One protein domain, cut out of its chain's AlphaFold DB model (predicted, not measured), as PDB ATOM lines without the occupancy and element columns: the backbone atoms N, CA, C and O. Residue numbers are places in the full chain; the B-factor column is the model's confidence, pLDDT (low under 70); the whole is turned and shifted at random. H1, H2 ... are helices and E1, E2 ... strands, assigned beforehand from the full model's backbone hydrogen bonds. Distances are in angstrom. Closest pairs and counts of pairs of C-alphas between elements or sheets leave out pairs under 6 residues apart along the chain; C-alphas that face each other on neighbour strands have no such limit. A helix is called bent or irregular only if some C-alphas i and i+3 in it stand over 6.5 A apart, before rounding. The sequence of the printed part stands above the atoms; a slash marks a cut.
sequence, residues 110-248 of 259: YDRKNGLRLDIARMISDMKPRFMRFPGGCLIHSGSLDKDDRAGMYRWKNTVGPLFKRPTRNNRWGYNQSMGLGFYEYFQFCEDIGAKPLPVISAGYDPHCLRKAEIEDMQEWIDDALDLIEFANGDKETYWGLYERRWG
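AT A GLANCE: This is residues 110 to 248 of the 259 residues of the protein "CBM-cenC domain-containing protein" of Eisenbergiella massiliensis (UniProt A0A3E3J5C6). A small two-stranded sheet, E1 beside E2, has helix H4 packed on it, while the long helix H5 runs past this part and H6 packs on residues 227 to 233 of H5. The short H3 lies near the middle, between two long loops along the chain, residues 142 to 155 and residues 160 to 182, and H1 lies far out. The printed part has 139 residues, with six named helices and two named strands in the order H1 E1 H2 H3 H4 E2 H5 H6; the sheet is parallel. The class is mostly helix, though under half of the residues are in named elements. The whole is compact, with a radius of gyration of the C-alphas of 15.6 A and spans of 43 by 39 by 31 A.

IN THESE COORDINATES: H1, residues 118 to 126, begins at C-alpha 118 (22.695, 43.391, -4.059) and is 12.0 A long. E1 is residues 131 to 134, H2 138 to 141 and H3 156 to 159. H4, residues 183 to 193, is 15.5 A long; E2 is residues 196 to 199. H5, residues 215 to 233, is 27.4 A long and irregular: C-alphas 216 and 219 are 7.2 A apart. H6, residues 239 to 246, ends at C-alpha 246 (8.485, 32.097, -21.273).

HOW THE PARTS SIT: E1, H2 H3 H4 and E2 make a strand-helix-strand unit, two parallel neighbour strands with helices between; N 198 and O 132 are 2.8 A apart, within hydrogen-bond range. The closest C-alphas of H4 and E2, Cys 190 and Pro 197, are 5.9 A apart. H4 and H5 are near each other. H5 and H6 touch, closest at C-alphas 231 and 240, 4.4 A, at a steep tilt of 39 degrees, the same way. Every O i to N i+4 pair is within range in H1, H4 and H6, and 12 of 15 in H5; H2 and H3 are too short for one, with 0 of 1 and 1 of 1 O i to N i+3 pairs within range.

THE WHOLE: The C-alphas farthest apart, Asp 119 and Glu 216, are 46.5 A apart. The printed part has no cut; the links H2 to H3, H3 to H4 and E2 to H5 are long. Residues 247 to 248 are under 70 in pLDDT.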
ATOM      1  N   TYR A 110      23.047  40.473 -10.163       95.81
ATOM      2  CA  TYR A 110      23.105  40.065 -11.580       95.81
ATOM      3  C   TYR A 110      22.192  40.873 -12.530       95.81
ATOM      4  O   TYR A 110      21.771  40.362 -13.567       95.81
ATOM      5  N   ASP A 111      21.864  42.126 -12.183       95.50
ATOM      6  CA  ASP A 111      20.991  43.016 -12.970       95.50
ATOM      7  C   ASP A 111      19.623  42.385 -13.317       95.50
ATOM      8  O   ASP A 111      18.986  42.690 -14.331       95.50
ATOM      9  N   ARG A 112      19.150  41.468 -12.462       93.88
ATOM     10  CA  ARG A 112      17.871  40.776 -12.630       93.88
ATOM     11  C   ARG A 112      16.703  41.731 -12.358       93.88
ATOM     12  O   ARG A 112      16.609  42.339 -11.288       93.88
ATOM     13  N   LYS A 113      15.759  41.838 -13.300       91.69
ATOM     14  CA  LYS A 113      14.472  42.521 -13.057       91.69
ATOM     15  C   LYS A 113      13.683  41.763 -11.988       91.69
ATOM     16  O   LYS A 113      13.655  40.540 -12.035       91.69
ATOM     17  N   ASN A 114      13.031  42.479 -11.063       93.81
ATOM     18  CA  ASN A 114      12.424  41.875  -9.862       93.81
ATOM     19  C   ASN A 114      13.440  41.036  -9.050       93.81
ATOM     20  O   ASN A 114      13.093  40.032  -8.439       93.81
ATOM     21  N   GLY A 115      14.721  41.419  -9.119       95.19
ATOM     22  CA  GLY A 115      15.834  40.670  -8.552       95.19
ATOM     23  C   GLY A 115      16.072  40.944  -7.071       95.19
ATOM     24  O   GLY A 115      15.325  41.651  -6.398       95.19
ATOM     25  N   LEU A 116      17.166  40.385  -6.562       98.12
ATOM     26  CA  LEU A 116      17.508  40.472  -5.147       98.12
ATOM     27  C   LEU A 116      18.342  41.711  -4.821       98.12
ATOM     28  O   LEU A 116      19.110  42.217  -5.646       98.12
ATOM     29  N   ARG A 117      18.222  42.158  -3.568       97.31
ATOM     30  CA  ARG A 117      19.039  43.230  -2.995       97.31
ATOM     31  C   ARG A 117      20.519  42.830  -3.038       97.31
ATOM     32  O   ARG A 117      20.896  41.748  -2.587       97.31
ATOM     33  N   LEU A 118      21.337  43.706  -3.616       97.00
ATOM     34  CA  LEU A 118      22.695  43.391  -4.059       97.00
ATOM     35  C   LEU A 118      23.641  42.962  -2.926       97.00
ATOM     36  O   LEU A 118      24.394  42.008  -3.089       97.00
ATOM     37  N   ASP A 119      23.618  43.670  -1.802       96.25
ATOM     38  CA  ASP A 119      24.465  43.424  -0.628       96.25
ATOM     39  C   ASP A 119      24.170  42.064   0.025       96.25
ATOM     40  O   ASP A 119      25.082  41.259   0.214       96.25
ATOM     41  N   ILE A 120      22.895  41.769   0.290       97.88
ATOM     42  CA  ILE A 120      22.456  40.506   0.899       97.88
ATOM     43  C   ILE A 120      22.758  39.330  -0.034       97.88
ATOM     44  O   ILE A 120      23.321  38.324   0.396       97.88
ATOM     45  N   ALA A 121      22.417  39.454  -1.318       98.31
ATOM     46  CA  ALA A 121      22.640  38.390  -2.290       98.31
ATOM     47  C   ALA A 121      24.136  38.087  -2.489       98.31
ATOM     48  O   ALA A 121      24.514  36.918  -2.562       98.31
ATOM     49  N   ARG A 122      25.001  39.115  -2.498       98.19
ATOM     50  CA  ARG A 122      26.463  38.942  -2.526       98.19
ATOM     51  C   ARG A 122      26.978  38.233  -1.284       98.19
ATOM     52  O   ARG A 122      27.688  37.247  -1.428       98.19
ATOM     53  N   MET A 123      26.558  38.661  -0.094       98.38
ATOM     54  CA  MET A 123      26.956  38.006   1.154       98.38
ATOM     55  C   MET A 123      26.586  36.515   1.153       98.38
ATOM     56  O   MET A 123      27.381  35.682   1.576       98.38
ATOM     57  N   ILE A 124      25.404  36.163   0.631       98.38
ATOM     58  CA  ILE A 124      24.996  34.761   0.470       98.38
ATOM     59  C   ILE A 124      25.864  34.031  -0.561       98.38
ATOM     60  O   ILE A 124      26.309  32.917  -0.294       98.38
ATOM     61  N   SER A 125      26.130  34.651  -1.711       98.31
ATOM     62  CA  SER A 125      26.989  34.088  -2.760       98.31
ATOM     63  C   SER A 125      28.413  33.807  -2.261       98.31
ATOM     64  O   SER A 125      28.961  32.731  -2.503       98.31
ATOM     65  N   ASP A 126      28.990  34.728  -1.485       98.31
ATOM     66  CA  ASP A 126      30.359  34.639  -0.968       98.31
ATOM     67  C   ASP A 126      30.550  33.477   0.019       98.31
ATOM     68  O   ASP A 126      31.650  32.926   0.124       98.31
ATOM     69  N   MET A 127      29.474  33.028   0.681       98.25
ATOM     70  CA  MET A 127      29.478  31.803   1.494       98.25
ATOM     71  C   MET A 127      29.624  30.520   0.657       98.25
ATOM     72  O   MET A 127      29.890  29.456   1.215       98.25
ATOM     73  N   LYS A 128      29.454  30.602  -0.672       97.81
ATOM     74  CA  LYS A 128      29.510  29.484  -1.629       97.81
ATOM     75  C   LYS A 128      28.607  28.307  -1.221       97.81
ATOM     76  O   LYS A 128      29.087  27.168  -1.119       97.81
ATOM     77  N   PRO A 129      27.307  28.549  -0.962       97.12
ATOM     78  CA  PRO A 129      26.396  27.500  -0.533       97.12
ATOM     79  C   PRO A 129      26.294  26.406  -1.599       97.12
ATOM     80  O   PRO A 129      26.178  26.666  -2.793       97.12
ATOM     81  N   ARG A 130      26.311  25.145  -1.161       96.31
ATOM     82  CA  ARG A 130      26.144  23.995  -2.065       96.31
ATOM     83  C   ARG A 130      24.690  23.799  -2.486       96.31
ATOM     84  O   ARG A 130      24.439  23.253  -3.559       96.31
ATOM     85  N   PHE A 131      23.755  24.219  -1.640       95.00
ATOM     86  CA  PHE A 131      22.323  24.165  -1.892       95.00
ATOM     87  C   PHE A 131      21.592  25.289  -1.149       95.00
ATOM     88  O   PHE A 131      22.140  25.874  -0.213       95.00
ATOM     89  N   MET A 132      20.352  25.558  -1.549       94.62
ATOM     90  CA  MET A 132      19.454  26.513  -0.902       94.62
ATOM     91  C   MET A 132      18.072  25.892  -0.719       94.62
ATOM     92  O   MET A 132      17.422  25.536  -1.699       94.62
ATOM     93  N   ARG A 133      17.618  25.786   0.535       95.62
ATOM     94  CA  ARG A 133      16.267  25.329   0.890       95.62
ATOM     95  C   ARG A 133      15.293  26.508   0.920       95.62
ATOM     96  O   ARG A 133      15.574  27.477   1.622       95.62
ATOM     97  N   PHE A 134      14.164  26.435   0.212       95.50
ATOM     98  CA  PHE A 134      13.191  27.539   0.135       95.50
ATOM     99  C   PHE A 134      11.765  27.076  -0.212       95.50
ATOM    100  O   PHE A 134      11.597  25.992  -0.752       95.50
ATOM    101  N   PRO A 135      10.727  27.900   0.023       92.88
ATOM    102  CA  PRO A 135      10.705  29.028   0.951       92.88
ATOM    103  C   PRO A 135      10.520  28.556   2.410       92.88
ATOM    104  O   PRO A 135      10.751  29.335   3.324       92.88
ATOM    105  N   GLY A 136      10.204  27.268   2.605       87.62
ATOM    106  CA  GLY A 136      10.597  26.428   3.738       87.62
ATOM    107  C   GLY A 136      10.130  26.793   5.153       87.62
ATOM    108  O   GLY A 136       9.572  27.850   5.445       87.62
ATOM    109  N   GLY A 137      10.386  25.850   6.064       89.31
ATOM    110  CA  GLY A 137      10.009  25.953   7.474       89.31
ATOM    111  C   GLY A 137       8.499  26.100   7.665       89.31
ATOM    112  O   GLY A 137       7.708  25.648   6.839       89.31
ATOM    113  N   CYS A 138       8.103  26.793   8.733       90.69
ATOM    114  CA  CYS A 138       6.693  26.972   9.068       90.69
ATOM    115  C   CYS A 138       5.892  27.716   7.994       90.69
ATOM    116  O   CYS A 138       4.669  27.628   8.007       90.69
ATOM    117  N   LEU A 139       6.537  28.426   7.061       92.00
ATOM    118  CA  LEU A 139       5.843  29.213   6.038       92.00
ATOM    119  C   LEU A 139       4.970  28.321   5.159       92.00
ATOM    120  O   LEU A 139       3.848  28.684   4.829       92.00
ATOM    121  N   ILE A 140       5.506  27.163   4.786       92.50
ATOM    122  CA  ILE A 140       4.894  26.287   3.796       92.50
ATOM    123  C   ILE A 140       3.617  25.635   4.319       92.50
ATOM    124  O   ILE A 140       2.609  25.586   3.620       92.50
ATOM    125  N   HIS A 141       3.657  25.171   5.562       90.56
ATOM    126  CA  HIS A 141       2.636  24.298   6.129       90.56
ATOM    127  C   HIS A 141       1.681  25.005   7.098       90.56
ATOM    128  O   HIS A 141       0.808  24.372   7.676       90.56
ATOM    129  N   SER A 142       1.848  26.308   7.321       90.44
ATOM    130  CA  SER A 142       0.948  27.074   8.183       90.44
ATOM    131  C   SER A 142      -0.230  27.616   7.394       90.44
ATOM    132  O   SER A 142      -0.020  28.255   6.369       90.44
ATOM    133  N   GLY A 143      -1.444  27.464   7.919       91.94
ATOM    134  CA  GLY A 143      -2.628  28.104   7.340       91.94
ATOM    135  C   GLY A 143      -3.753  27.132   7.028       91.94
ATOM    136  O   GLY A 143      -3.669  25.934   7.314       91.94
ATOM    137  N   SER A 144      -4.867  27.655   6.525       93.69
ATOM    138  CA  SER A 144      -5.992  26.818   6.096       93.69
ATOM    139  C   SER A 144      -5.641  26.001   4.843       93.69
ATOM    140  O   SER A 144      -4.672  26.285   4.138       93.69
ATOM    141  N   LEU A 145      -6.413  24.943   4.596       94.50
ATOM    142  CA  LEU A 145      -6.243  24.088   3.412       94.50
ATOM    143  C   LEU A 145      -6.852  24.720   2.157       94.50
ATOM    144  O   LEU A 145      -6.458  24.369   1.047       94.50
ATOM    145  N   ASP A 146      -7.782  25.659   2.346       93.44
ATOM    146  CA  ASP A 146      -8.423  26.400   1.271       93.44
ATOM    147  C   ASP A 146      -7.375  27.235   0.523       93.44
ATOM    148  O   ASP A 146      -6.750  28.153   1.065       93.44
ATOM    149  N   LYS A 147      -7.174  26.899  -0.751       90.69
ATOM    150  CA  LYS A 147      -6.221  27.576  -1.631       90.69
ATOM    151  C   LYS A 147      -6.581  29.040  -1.879       90.69
ATOM    152  O   LYS A 147      -5.683  29.813  -2.220       90.69
ATOM    153  N   ASP A 148      -7.835  29.440  -1.698       91.94
ATOM    154  CA  ASP A 148      -8.315  30.801  -1.941       91.94
ATOM    155  C   ASP A 148      -8.316  31.660  -0.664       91.94
ATOM    156  O   ASP A 148      -8.385  32.889  -0.737       91.94
ATOM    157  N   ASP A 149      -8.118  31.050   0.509       93.69
ATOM    158  CA  ASP A 149      -7.988  31.774   1.772       93.69
ATOM    159  C   ASP A 149      -6.674  32.564   1.829       93.69
ATOM    160  O   ASP A 149      -5.568  32.037   1.681       93.69
ATOM    161  N   ARG A 150      -6.767  33.858   2.131       92.94
ATOM    162  CA  ARG A 150      -5.607  34.733   2.316       92.94
ATOM    163  C   ARG A 150      -4.634  34.223   3.389       92.94
ATOM    164  O   ARG A 150      -3.444  34.513   3.279       92.94
ATOM    165  N   ALA A 151      -5.120  33.488   4.390       92.38
ATOM    166  CA  ALA A 151      -4.328  32.825   5.431       92.38
ATOM    167  C   ALA A 151      -4.165  31.306   5.193       92.38
ATOM    168  O   ALA A 151      -3.928  30.546   6.136       92.38
ATOM    169  N   GLY A 152      -4.320  30.862   3.945       92.81
ATOM    170  CA  GLY A 152      -4.090  29.490   3.505       92.81
ATOM    171  C   GLY A 152      -2.611  29.113   3.436       92.81
ATOM    172  O   GLY A 152      -1.725  29.971   3.438       92.81
ATOM    173  N   MET A 153      -2.355  27.809   3.353       93.81
ATOM    174  CA  MET A 153      -1.014  27.256   3.150       93.81
ATOM    175  C   MET A 153      -0.350  27.802   1.882       93.81
ATOM    176  O   MET A 153      -1.007  28.143   0.894       93.81
ATOM    177  N   TYR A 154       0.981  27.847   1.889       94.00
ATOM    178  CA  TYR A 154       1.750  28.388   0.775       94.00
ATOM    179  C   TYR A 154       1.612  27.507  -0.476       94.00
ATOM    180  O   TYR A 154       1.898  26.312  -0.438       94.00
ATOM    181  N   ARG A 155       1.225  28.114  -1.605       94.25
ATOM    182  CA  ARG A 155       1.116  27.447  -2.913       94.25
ATOM    183  C   ARG A 155       2.078  28.083  -3.901       94.25
ATOM    184  O   ARG A 155       1.976  29.280  -4.178       94.25
ATOM    185  N   TRP A 156       2.998  27.298  -4.451       94.69
ATOM    186  CA  TRP A 156       4.071  27.822  -5.298       94.69
ATOM    187  C   TRP A 156       3.538  28.471  -6.587       94.69
ATOM    188  O   TRP A 156       4.083  29.480  -7.035       94.69
ATOM    189  N   LYS A 157       2.419  27.974  -7.130       94.75
ATOM    190  CA  LYS A 157       1.759  28.525  -8.328       94.75
ATOM    191  C   LYS A 157       1.316  29.983  -8.157       94.75
ATOM    192  O   LYS A 157       1.303  30.737  -9.123       94.75
ATOM    193  N   ASN A 158       1.048  30.419  -6.922       94.75
ATOM    194  CA  ASN A 158       0.720  31.816  -6.598       94.75
ATOM    195  C   ASN A 158       1.937  32.754  -6.646       94.75
ATOM    196  O   ASN A 158       1.798  33.959  -6.447       94.75
ATOM    197  N   THR A 159       3.133  32.210  -6.866       94.75
ATOM    198  CA  THR A 159       4.406  32.935  -6.796       94.75
ATOM    199  C   THR A 159       5.069  33.104  -8.156       94.75
ATOM    200  O   THR A 159       6.133  33.704  -8.247       94.75
ATOM    201  N   VAL A 160       4.464  32.568  -9.217       93.06
ATOM    202  CA  VAL A 160       5.003  32.614 -10.578       93.06
ATOM    203  C   VAL A 160       4.083  33.417 -11.494       93.06
ATOM    204  O   VAL A 160       2.925  33.687 -11.179       93.06
ATOM    205  N   GLY A 161       4.618  33.847 -12.635       90.25
ATOM    206  CA  GLY A 161       3.885  34.681 -13.582       90.25
ATOM    207  C   GLY A 161       3.860  36.169 -13.214       90.25
ATOM    208  O   GLY A 161       4.664  36.622 -12.389       90.25
ATOM    209  N   PRO A 162       2.963  36.953 -13.845       91.19
ATOM    210  CA  PRO A 162       2.905  38.400 -13.661       91.19
ATOM    211  C   PRO A 162       2.605  38.795 -12.212       91.19
ATOM    212  O   PRO A 162       1.653  38.282 -11.630       91.19
ATOM    213  N   LEU A 163       3.349  39.765 -11.669       92.38
ATOM    214  CA  LEU A 163       3.212  40.224 -10.276       92.38
ATOM    215  C   LEU A 163       1.775  40.617  -9.902       92.38
ATOM    216  O   LEU A 163       1.298  40.216  -8.852       92.38
ATOM    217  N   PHE A 164       1.052  41.316 -10.785       91.19
ATOM    218  CA  PHE A 164      -0.335  41.741 -10.534       91.19
ATOM    219  C   PHE A 164      -1.336  40.576 -10.414       91.19
ATOM    220  O   PHE A 164      -2.468  40.774  -9.987       91.19
ATOM    221  N   LYS A 165      -0.946  39.359 -10.821       93.19
ATOM    222  CA  LYS A 165      -1.745  38.138 -10.650       93.19
ATOM    223  C   LYS A 165      -1.344  37.336  -9.413       93.19
ATOM    224  O   LYS A 165      -2.013  36.352  -9.109       93.19
ATOM    225  N   ARG A 166      -0.262  37.713  -8.723       94.94
ATOM    226  CA  ARG A 166       0.217  37.013  -7.530       94.94
ATOM    227  C   ARG A 166      -0.573  37.519  -6.313       94.94
ATOM    228  O   ARG A 166      -0.468  38.699  -5.975       94.94
ATOM    229  N   PRO A 167      -1.403  36.684  -5.665       93.00
ATOM    230  CA  PRO A 167      -2.243  37.137  -4.563       93.00
ATOM    231  C   PRO A 167      -1.391  37.451  -3.330       93.00
ATOM    232  O   PRO A 167      -0.555  36.644  -2.928       93.00
ATOM    233  N   THR A 168      -1.647  38.590  -2.680       92.31
ATOM    234  CA  THR A 168      -1.041  38.885  -1.372       92.31
ATOM    235  C   THR A 168      -1.569  37.904  -0.324       92.31
ATOM    236  O   THR A 168      -2.783  37.726  -0.208       92.31
ATOM    237  N   ARG A 169      -0.675  37.286   0.456       93.75
ATOM    238  CA  ARG A 169      -1.016  36.280   1.480       93.75
ATOM    239  C   ARG A 169      -0.579  36.721   2.870       93.75
ATOM    240  O   ARG A 169       0.442  37.387   3.015       93.75
ATOM    241  N   ASN A 170      -1.335  36.339   3.893       92.75
ATOM    242  CA  ASN A 170      -0.921  36.494   5.283       92.75
ATOM    243  C   ASN A 170      -0.025  35.315   5.651       92.75
ATOM    244  O   ASN A 170      -0.357  34.174   5.339       92.75
ATOM    245  N   ASN A 171       1.062  35.569   6.370       90.38
ATOM    246  CA  ASN A 171       1.847  34.495   6.961       90.38
ATOM    247  C   ASN A 171       1.641  34.411   8.474       90.38
ATOM    248  O   ASN A 171       1.064  35.290   9.117       90.38
ATOM    249  N   ARG A 172       2.174  33.342   9.059       87.06
ATOM    250  CA  ARG A 172       2.081  33.086  10.496       87.06
ATOM    251  C   ARG A 172       2.829  34.100  11.370       87.06
ATOM    252  O   ARG A 172       2.493  34.259  12.538       87.06
ATOM    253  N   TRP A 173       3.823  34.790  10.829       90.94
ATOM    254  CA  TRP A 173       4.610  35.785  11.558       90.94
ATOM    255  C   TRP A 173       3.928  37.158  11.629       90.94
ATOM    256  O   TRP A 173       4.556  38.130  12.040       90.94
ATOM    257  N   GLY A 174       2.652  37.252  11.243       91.62
ATOM    258  CA  GLY A 174       1.844  38.456  11.422       91.62
ATOM    259  C   GLY A 174       2.050  39.525  10.350       91.62
ATOM    260  O   GLY A 174       1.601  40.652  10.539       91.62
ATOM    261  N   TYR A 175       2.699  39.197   9.226       92.38
ATOM    262  CA  TYR A 175       2.878  40.128   8.109       92.38
ATOM    263  C   TYR A 175       2.406  39.555   6.768       92.38
ATOM    264  O   TYR A 175       2.171  38.357   6.603       92.38
ATOM    265  N   ASN A 176       2.237  40.457   5.801       93.94
ATOM    266  CA  ASN A 176       1.806  40.135   4.447       93.94
ATOM    267  C   ASN A 176       2.988  39.767   3.551       93.94
ATOM    268  O   ASN A 176       4.050  40.382   3.610       93.94
ATOM    269  N   GLN A 177       2.764  38.819   2.654       94.06
ATOM    270  CA  GLN A 177       3.671  38.449   1.582       94.06
ATOM    271  C   GLN A 177       3.101  38.949   0.263       94.06
ATOM    272  O   GLN A 177       1.993  38.577  -0.116       94.06
ATOM    273  N   SER A 178       3.883  39.749  -0.461       94.50
ATOM    274  CA  SER A 178       3.541  40.190  -1.820       94.50
ATOM    275  C   SER A 178       3.622  39.066  -2.853       94.50
ATOM    276  O   SER A 178       3.153  39.234  -3.971       94.50
ATOM    277  N   MET A 179       4.278  37.951  -2.504       95.50
ATOM    278  CA  MET A 179       4.641  36.869  -3.425       95.50
ATOM    279  C   MET A 179       5.550  37.338  -4.585       95.50
ATOM    280  O   MET A 179       5.680  36.654  -5.600       95.50
ATOM    281  N   GLY A 180       6.213  38.494  -4.428       95.62
ATOM    282  CA  GLY A 180       7.175  39.033  -5.397       95.62
ATOM    283  C   GLY A 180       8.505  38.273  -5.435       95.62
ATOM    284  O   GLY A 180       9.075  38.121  -6.509       95.62
ATOM    285  N   LEU A 181       8.953  37.746  -4.290       96.62
ATOM    286  CA  LEU A 181      10.018  36.742  -4.203       96.62
ATOM    287  C   LEU A 181       9.371  35.354  -4.205       96.62
ATOM    288  O   LEU A 181       8.899  34.877  -3.169       96.62
ATOM    289  N   GLY A 182       9.292  34.756  -5.389       95.19
ATOM    290  CA  GLY A 182       8.656  33.474  -5.639       95.19
ATOM    291  C   GLY A 182       9.624  32.390  -6.084       95.19
ATOM    292  O   GLY A 182      10.844  32.554  -6.065       95.19
ATOM    293  N   PHE A 183       9.064  31.253  -6.500       94.50
ATOM    294  CA  PHE A 183       9.847  30.091  -6.925       94.50
ATOM    295  C   PHE A 183      10.752  30.409  -8.119       94.50
ATOM    296  O   PHE A 183      11.908  29.997  -8.119       94.50
ATOM    297  N   TYR A 184      10.267  31.192  -9.091       92.62
ATOM    298  CA  TYR A 184      11.083  31.658 -10.219       92.62
ATOM    299  C   TYR A 184      12.327  32.410  -9.731       92.62
ATOM    300  O   TYR A 184      13.446  32.091 -10.133       92.62
ATOM    301  N   GLU A 185      12.139  33.386  -8.840       95.38
ATOM    302  CA  GLU A 185      13.227  34.225  -8.342       95.38
ATOM    303  C   GLU A 185      14.229  33.415  -7.492       95.38
ATOM    304  O   GLU A 185      15.436  33.628  -7.605       95.38
ATOM    305  N   TYR A 186      13.767  32.427  -6.713       95.62
ATOM    306  CA  TYR A 186      14.653  31.504  -5.989       95.62
ATOM    307  C   TYR A 186      15.459  30.593  -6.918       95.62
ATOM    308  O   TYR A 186      16.661  30.421  -6.705       95.62
ATOM    309  N   PHE A 187      14.832  30.018  -7.947       93.38
ATOM    310  CA  PHE A 187      15.536  29.191  -8.927       93.38
ATOM    311  C   PHE A 187      16.594  29.995  -9.686       93.38
ATOM    312  O   PHE A 187      17.729  29.535  -9.808       93.38
ATOM    313  N   GLN A 188      16.254  31.213 -10.119       92.94
ATOM    314  CA  GLN A 188      17.199  32.126 -10.761       92.94
ATOM    315  C   GLN A 188      18.367  32.474  -9.833       92.94
ATOM    316  O   GLN A 188      19.518  32.440 -10.258       92.94
ATOM    317  N   PHE A 189      18.101  32.743  -8.552       95.88
ATOM    318  CA  PHE A 189      19.173  33.031  -7.606       95.88
ATOM    319  C   PHE A 189      20.086  31.826  -7.357       95.88
ATOM    320  O   PHE A 189      21.301  31.990  -7.280       95.88
ATOM    321  N   CYS A 190      19.526  30.613  -7.278       95.25
ATOM    322  CA  CYS A 190      20.307  29.378  -7.178       95.25
ATOM    323  C   CYS A 190      21.239  29.200  -8.387       95.25
ATOM    324  O   CYS A 190      22.408  28.862  -8.200       95.25
ATOM    325  N   GLU A 191      20.745  29.467  -9.603       93.00
ATOM    326  CA  GLU A 191      21.557  29.475 -10.829       93.00
ATOM    327  C   GLU A 191      22.690  30.510 -10.735       93.00
ATOM    328  O   GLU A 191      23.852  30.163 -10.951       93.00
ATOM    329  N   ASP A 192      22.368  31.747 -10.340       95.00
ATOM    330  CA  ASP A 192      23.321  32.862 -10.278       95.00
ATOM    331  C   ASP A 192      24.483  32.608  -9.298       95.00
ATOM    332  O   ASP A 192      25.613  33.016  -9.568       95.00
ATOM    333  N   ILE A 193      24.237  31.911  -8.181       96.25
ATOM    334  CA  ILE A 193      25.267  31.607  -7.166       96.25
ATOM    335  C   ILE A 193      25.867  30.196  -7.287       96.25
ATOM    336  O   ILE A 193      26.729  29.819  -6.491       96.25
ATOM    337  N   GLY A 194      25.409  29.389  -8.249       94.62
ATOM    338  CA  GLY A 194      25.853  28.003  -8.426       94.62
ATOM    339  C   GLY A 194      25.421  27.042  -7.307       94.62
ATOM    340  O   GLY A 194      26.074  26.015  -7.094       94.62
ATOM    341  N   ALA A 195      24.340  27.356  -6.589       95.06
ATOM    342  CA  ALA A 195      23.764  26.495  -5.557       95.06
ATOM    343  C   ALA A 195      22.700  25.561  -6.147       95.06
ATOM    344  O   ALA A 195      21.956  25.924  -7.056       95.06
ATOM    345  N   LYS A 196      22.571  24.350  -5.596       93.81
ATOM    346  CA  LYS A 196      21.453  23.463  -5.942       93.81
ATOM    347  C   LYS A 196      20.153  23.928  -5.266       93.81
ATOM    348  O   LYS A 196      20.157  24.123  -4.050       93.81
ATOM    349  N   PRO A 197      19.037  24.060  -5.993       93.31
ATOM    350  CA  PRO A 197      17.761  24.377  -5.368       93.31
ATOM    351  C   PRO A 197      17.214  23.168  -4.594       93.31
ATOM    352  O   PRO A 197      17.265  22.038  -5.081       93.31
ATOM    353  N   LEU A 198      16.665  23.427  -3.409       94.81
ATOM    354  CA  LEU A 198      15.895  22.489  -2.593       94.81
ATOM    355  C   LEU A 198      14.524  23.123  -2.293       94.81
ATOM    356  O   LEU A 198      14.341  23.731  -1.232       94.81
ATOM    357  N   PRO A 199      13.584  23.084  -3.253       93.94
ATOM    358  CA  PRO A 199      12.255  23.631  -3.045       93.94
ATOM    359  C   PRO A 199      11.476  22.789  -2.028       93.94
ATOM    360  O   PRO A 199      11.608  21.567  -1.994       93.94
ATOM    361  N   VAL A 200      10.649  23.463  -1.232       94.31
ATOM    362  CA  VAL A 200       9.769  22.871  -0.224       94.31
ATOM    363  C   VAL A 200       8.323  23.195  -0.579       94.31
ATOM    364  O   VAL A 200       8.006  24.365  -0.820       94.31
ATOM    365  N   ILE A 201       7.445  22.198  -0.577       93.62
ATOM    366  CA  ILE A 201       6.007  22.367  -0.838       93.62
ATOM    367  C   ILE A 201       5.168  21.878   0.334       93.62
ATOM    368  O   ILE A 201       5.629  21.146   1.204       93.62
ATOM    369  N   SER A 202       3.917  22.324   0.394       92.62
ATOM    370  CA  SER A 202       3.010  21.839   1.428       92.62
ATOM    371  C   SER A 202       2.468  20.475   1.029       92.62
ATOM    372  O   SER A 202       2.034  20.281  -0.103       92.62
ATOM    373  N   ALA A 203       2.446  19.552   1.985       92.25
ATOM    374  CA  ALA A 203       1.823  18.240   1.849       92.25
ATOM    375  C   ALA A 203       0.383  18.220   2.404       92.25
ATOM    376  O   ALA A 203      -0.109  17.172   2.814       92.25
ATOM    377  N   GLY A 204      -0.268  19.385   2.507       94.19
ATOM    378  CA  GLY A 204      -1.625  19.495   3.042       94.19
ATOM    379  C   GLY A 204      -1.730  19.224   4.541       94.19
ATOM    380  O   GLY A 204      -2.781  18.797   5.004       94.19
ATOM    381  N   TYR A 205      -0.672  19.460   5.320       93.94
ATOM    382  CA  TYR A 205      -0.662  19.227   6.766       93.94
ATOM    383  C   TYR A 205      -0.063  20.410   7.530       93.94
ATOM    384  O   TYR A 205       1.080  20.770   7.287       93.94
ATOM    385  N   ASP A 206      -0.811  20.979   8.480       93.00
ATOM    386  CA  ASP A 206      -0.340  21.973   9.450       93.00
ATOM    387  C   ASP A 206      -0.083  21.288  10.807       93.00
ATOM    388  O   ASP A 206      -1.030  21.068  11.574       93.00
ATOM    389  N   PRO A 207       1.179  20.985  11.163       89.31
ATOM    390  CA  PRO A 207       1.526  20.329  12.423       89.31
ATOM    391  C   PRO A 207       1.219  21.165  13.667       89.31
ATOM    392  O   PRO A 207       1.184  20.631  14.770       89.31
ATOM    393  N   HIS A 208       0.995  22.470  13.532       89.00
ATOM    394  CA  HIS A 208       0.808  23.342  14.690       89.00
ATOM    395  C   HIS A 208      -0.653  23.509  15.093       89.00
ATOM    396  O   HIS A 208      -0.939  23.870  16.231       89.00
ATOM    397  N   CYS A 209      -1.566  23.252  14.159       90.12
ATOM    398  CA  CYS A 209      -3.003  23.214  14.414       90.12
ATOM    399  C   CYS A 209      -3.593  21.814  14.196       90.12
ATOM    400  O   CYS A 209      -4.807  21.656  14.289       90.12
ATOM    401  N   LEU A 210      -2.751  20.819  13.890       92.00
ATOM    402  CA  LEU A 210      -3.135  19.443  13.550       92.00
ATOM    403  C   LEU A 210      -4.180  19.370  12.423       92.00
ATOM    404  O   LEU A 210      -4.969  18.429  12.350       92.00
ATOM    405  N   ARG A 211      -4.177  20.368  11.532       93.19
ATOM    406  CA  ARG A 211      -5.060  20.440  10.367       93.19
ATOM    407  C   ARG A 211      -4.435  19.630   9.244       93.19
ATOM    408  O   ARG A 211      -3.264  19.826   8.950       93.19
ATOM    409  N   LYS A 212      -5.201  18.763   8.594       95.56
ATOM    410  CA  LYS A 212      -4.732  17.945   7.473       95.56
ATOM    411  C   LYS A 212      -5.792  17.874   6.385       95.56
ATOM    412  O   LYS A 212      -6.975  17.906   6.713       95.56
ATOM    413  N   ALA A 213      -5.363  17.799   5.134       95.75
ATOM    414  CA  ALA A 213      -6.216  17.378   4.039       95.75
ATOM    415  C   ALA A 213      -6.695  15.946   4.295       95.75
ATOM    416  O   ALA A 213      -5.954  15.121   4.846       95.75
ATOM    417  N   GLU A 214      -7.941  15.675   3.922       96.19
ATOM    418  CA  GLU A 214      -8.459  14.314   3.910       96.19
ATOM    419  C   GLU A 214      -7.823  13.537   2.753       96.19
ATOM    420  O   GLU A 214      -7.342  14.121   1.778       96.19
ATOM    421  N   ILE A 215      -7.789  12.208   2.865       95.19
ATOM    422  CA  ILE A 215      -7.127  11.344   1.875       95.19
ATOM    423  C   ILE A 215      -7.746  11.542   0.486       95.19
ATOM    424  O   ILE A 215      -7.033  11.549  -0.516       95.19
ATOM    425  N   GLU A 216      -9.057  11.747   0.435       97.00
ATOM    426  CA  GLU A 216      -9.832  11.963  -0.781       97.00
ATOM    427  C   GLU A 216      -9.466  13.284  -1.487       97.00
ATOM    428  O   GLU A 216      -9.563  13.366  -2.711       97.00
ATOM    429  N   ASP A 217      -8.970  14.275  -0.741       95.50
ATOM    430  CA  ASP A 217      -8.568  15.595  -1.248       95.50
ATOM    431  C   ASP A 217      -7.058  15.685  -1.548       95.50
ATOM    432  O   ASP A 217      -6.556  16.722  -1.997       95.50
ATOM    433  N   MET A 218      -6.298  14.604  -1.329       95.62
ATOM    434  CA  MET A 218      -4.841  14.602  -1.519       95.62
ATOM    435  C   MET A 218      -4.408  14.811  -2.969       95.62
ATOM    436  O   MET A 218      -3.279  15.251  -3.197       95.62
ATOM    437  N   GLN A 219      -5.281  14.533  -3.941       96.75
ATOM    438  CA  GLN A 219      -4.946  14.662  -5.359       96.75
ATOM    439  C   GLN A 219      -4.485  16.080  -5.712       96.75
ATOM    440  O   GLN A 219      -3.511  16.232  -6.440       96.75
ATOM    441  N   GLU A 220      -5.098  17.115  -5.129       94.94
ATOM    442  CA  GLU A 220      -4.694  18.503  -5.377       94.94
ATOM    443  C   GLU A 220      -3.231  18.763  -4.974       94.94
ATOM    444  O   GLU A 220      -2.500  19.468  -5.669       94.94
ATOM    445  N   TRP A 221      -2.789  18.191  -3.854       94.81
ATOM    446  CA  TRP A 221      -1.428  18.357  -3.340       94.81
ATOM    447  C   TRP A 221      -0.414  17.530  -4.133       94.81
ATOM    448  O   TRP A 221       0.707  17.983  -4.360       94.81
ATOM    449  N   ILE A 222      -0.822  16.343  -4.592       95.75
ATOM    450  CA  ILE A 222      -0.029  15.504  -5.496       95.75
ATOM    451  C   ILE A 222       0.193  16.235  -6.822       95.75
ATOM    452  O   ILE A 222       1.332  16.343  -7.275       95.75
ATOM    453  N   ASP A 223      -0.866  16.792  -7.411       96.06
ATOM    454  CA  ASP A 223      -0.781  17.546  -8.663       96.06
ATOM    455  C   ASP A 223       0.082  18.803  -8.493       96.06
ATOM    456  O   ASP A 223       0.904  19.109  -9.351       96.06
ATOM    457  N   ASP A 224      -0.031  19.515  -7.363       94.62
ATOM    458  CA  ASP A 224       0.825  20.672  -7.070       94.62
ATOM    459  C   ASP A 224       2.317  20.306  -7.017       94.62
ATOM    460  O   ASP A 224       3.154  21.071  -7.507       94.62
ATOM    461  N   ALA A 225       2.642  19.123  -6.484       94.00
ATOM    462  CA  ALA A 225       4.000  18.590  -6.437       94.00
ATOM    463  C   ALA A 225       4.522  18.181  -7.821       94.00
ATOM    464  O   ALA A 225       5.632  18.560  -8.204       94.00
ATOM    465  N   LEU A 226       3.726  17.423  -8.580       94.38
ATOM    466  CA  LEU A 226       4.083  16.977  -9.928       94.38
ATOM    467  C   LEU A 226       4.265  18.167 -10.875       94.38
ATOM    468  O   LEU A 226       5.246  18.214 -11.617       94.38
ATOM    469  N   ASP A 227       3.388  19.163 -10.774       94.88
ATOM    470  CA  ASP A 227       3.475  20.397 -11.547       94.88
ATOM    471  C   ASP A 227       4.762  21.174 -11.245       94.88
ATOM    472  O   ASP A 227       5.372  21.730 -12.155       94.88
ATOM    473  N   LEU A 228       5.218  21.206  -9.986       92.75
ATOM    474  CA  LEU A 228       6.496  21.834  -9.643       92.75
ATOM    475  C   LEU A 228       7.685  21.060 -10.228       92.75
ATOM    476  O   LEU A 228       8.642  21.662 -10.721       92.75
ATOM    477  N   ILE A 229       7.636  19.725 -10.168       91.44
ATOM    478  CA  ILE A 229       8.669  18.865 -10.754       91.44
ATOM    479  C   ILE A 229       8.759  19.116 -12.263       91.44
ATOM    480  O   ILE A 229       9.870  19.249 -12.788       91.44
ATOM    481  N   GLU A 230       7.619  19.226 -12.946       91.75
ATOM    482  CA  GLU A 230       7.547  19.554 -14.369       91.75
ATOM    483  C   GLU A 230       7.983  21.000 -14.648       91.75
ATOM    484  O   GLU A 230       8.743  21.235 -15.581       91.75
ATOM    485  N   PHE A 231       7.588  21.971 -13.827       89.50
ATOM    486  CA  PHE A 231       8.030  23.362 -13.966       89.50
ATOM    487  C   PHE A 231       9.546  23.490 -13.932       89.50
ATOM    488  O   PHE A 231      10.119  24.261 -14.699       89.50
ATOM    489  N   ALA A 232      10.208  22.713 -13.081       87.06
ATOM    490  CA  ALA A 232      11.650  22.780 -12.964       87.06
ATOM    491  C   ALA A 232      12.408  21.919 -13.987       87.06
ATOM    492  O   ALA A 232      13.480  22.315 -14.440       87.06
ATOM    493  N   ASN A 233      11.887  20.738 -14.341       85.56
ATOM    494  CA  ASN A 233      12.628  19.740 -15.130       85.56
ATOM    495  C   ASN A 233      12.035  19.455 -16.515       85.56
ATOM    496  O   ASN A 233      12.697  18.812 -17.339       85.56
ATOM    497  N   GLY A 234      10.804  19.899 -16.751       85.06
ATOM    498  CA  GLY A 234      10.020  19.644 -17.949       85.06
ATOM    499  C   GLY A 234      10.697  20.147 -19.216       85.06
ATOM    500  O   GLY A 234      11.546  21.048 -19.222       85.06
ATOM    501  N   ASP A 235      10.348  19.515 -20.328       84.75
ATOM    502  CA  ASP A 235      10.769  19.996 -21.631       84.75
ATOM    503  C   ASP A 235       9.911  21.193 -22.077       84.75
ATOM    504  O   ASP A 235       8.951  21.597 -21.434       84.75
ATOM    505  N   LYS A 236      10.287  21.817 -23.192       84.50
ATOM    506  CA  LYS A 236       9.538  22.961 -23.735       84.50
ATOM    507  C   LYS A 236       8.180  22.577 -24.343       84.50
ATOM    508  O   LYS A 236       7.476  23.472 -24.799       84.50
ATOM    509  N   GLU A 237       7.881  21.285 -24.445       87.56
ATOM    510  CA  GLU A 237       6.654  20.750 -25.034       87.56
ATOM    511  C   GLU A 237       5.616  20.434 -23.945       87.56
ATOM    512  O   GLU A 237       4.418  20.412 -24.229       87.56
ATOM    513  N   THR A 238       6.045  20.250 -22.692       88.81
ATOM    514  CA  THR A 238       5.142  20.151 -21.546       88.81
ATOM    515  C   THR A 238       4.627  21.528 -21.111       88.81
ATOM    516  O   THR A 238       5.237  22.570 -21.383       88.81
ATOM    517  N   TYR A 239       3.470  21.558 -20.443       90.00
ATOM    518  CA  TYR A 239       2.809  22.809 -20.070       90.00
ATOM    519  C   TYR A 239       3.704  23.676 -19.177       90.00
ATOM    520  O   TYR A 239       3.931  24.855 -19.474       90.00
ATOM    521  N   TRP A 240       4.240  23.093 -18.104       89.25
ATOM    522  CA  TRP A 240       5.021  23.822 -17.115       89.25
ATOM    523  C   TRP A 240       6.453  24.093 -17.565       89.25
ATOM    524  O   TRP A 240       6.973  25.171 -17.268       89.25
ATOM    525  N   GLY A 241       7.060  23.206 -18.355       83.12
ATOM    526  CA  GLY A 241       8.374  23.464 -18.941       83.12
ATOM    527  C   GLY A 241       8.333  24.523 -20.054       83.12
ATOM    528  O   GLY A 241       9.271  25.310 -20.203       83.12
ATOM    529  N   LEU A 242       7.222  24.654 -20.794       84.75
ATOM    530  CA  LEU A 242       6.994  25.807 -21.674       84.75
ATOM    531  C   LEU A 242       6.753  27.094 -20.876       84.75
ATOM    532  O   LEU A 242       7.239  28.163 -21.262       84.75
ATOM    533  N   TYR A 243       5.980  27.011 -19.789       82.25
ATOM    534  CA  TYR A 243       5.692  28.152 -18.924       82.25
ATOM    535  C   TYR A 243       6.982  28.730 -18.331       82.25
ATOM    536  O   TYR A 243       7.199  29.935 -18.439       82.25
ATOM    537  N   GLU A 244       7.869  27.888 -17.797       77.50
ATOM    538  CA  GLU A 244       9.193  28.255 -17.273       77.50
ATOM    539  C   GLU A 244      10.024  29.071 -18.278       77.50
ATOM    540  O   GLU A 244      10.462  30.191 -17.979       77.50
ATOM    541  N   ARG A 245      10.145  28.586 -19.519       72.25
ATOM    542  CA  ARG A 245      10.955  29.241 -20.559       72.25
ATOM    543  C   ARG A 245      10.420  30.593 -20.988       72.25
ATOM    544  O   ARG A 245      11.211  31.474 -21.327       72.25
ATOM    545  N   ARG A 246       9.096  30.787 -20.973       74.25
ATOM    546  CA  ARG A 246       8.485  32.097 -21.273       74.25
ATOM    547  C   ARG A 246       8.953  33.178 -20.301       74.25
ATOM    548  O   ARG A 246       8.963  34.348 -20.671       74.25
ATOM    549  N   TRP A 247       9.373  32.790 -19.100       68.44
ATOM    550  CA  TRP A 247       9.911  33.696 -18.089       68.44
ATOM    551  C   TRP A 247      11.445  33.757 -18.091       68.44
ATOM    552  O   TRP A 247      12.028  34.496 -17.307       68.44
ATOM    553  N   GLY A 248      12.121  33.058 -19.008       57.38
ATOM    554  CA  GLY A 248      13.561  33.192 -19.230       57.38
ATOM    555  C   GLY A 248      14.448  32.455 -18.226       57.38
ATOM    556  O   GLY A 248      15.626  32.799 -18.121       57.38
TER     557      GLY A 248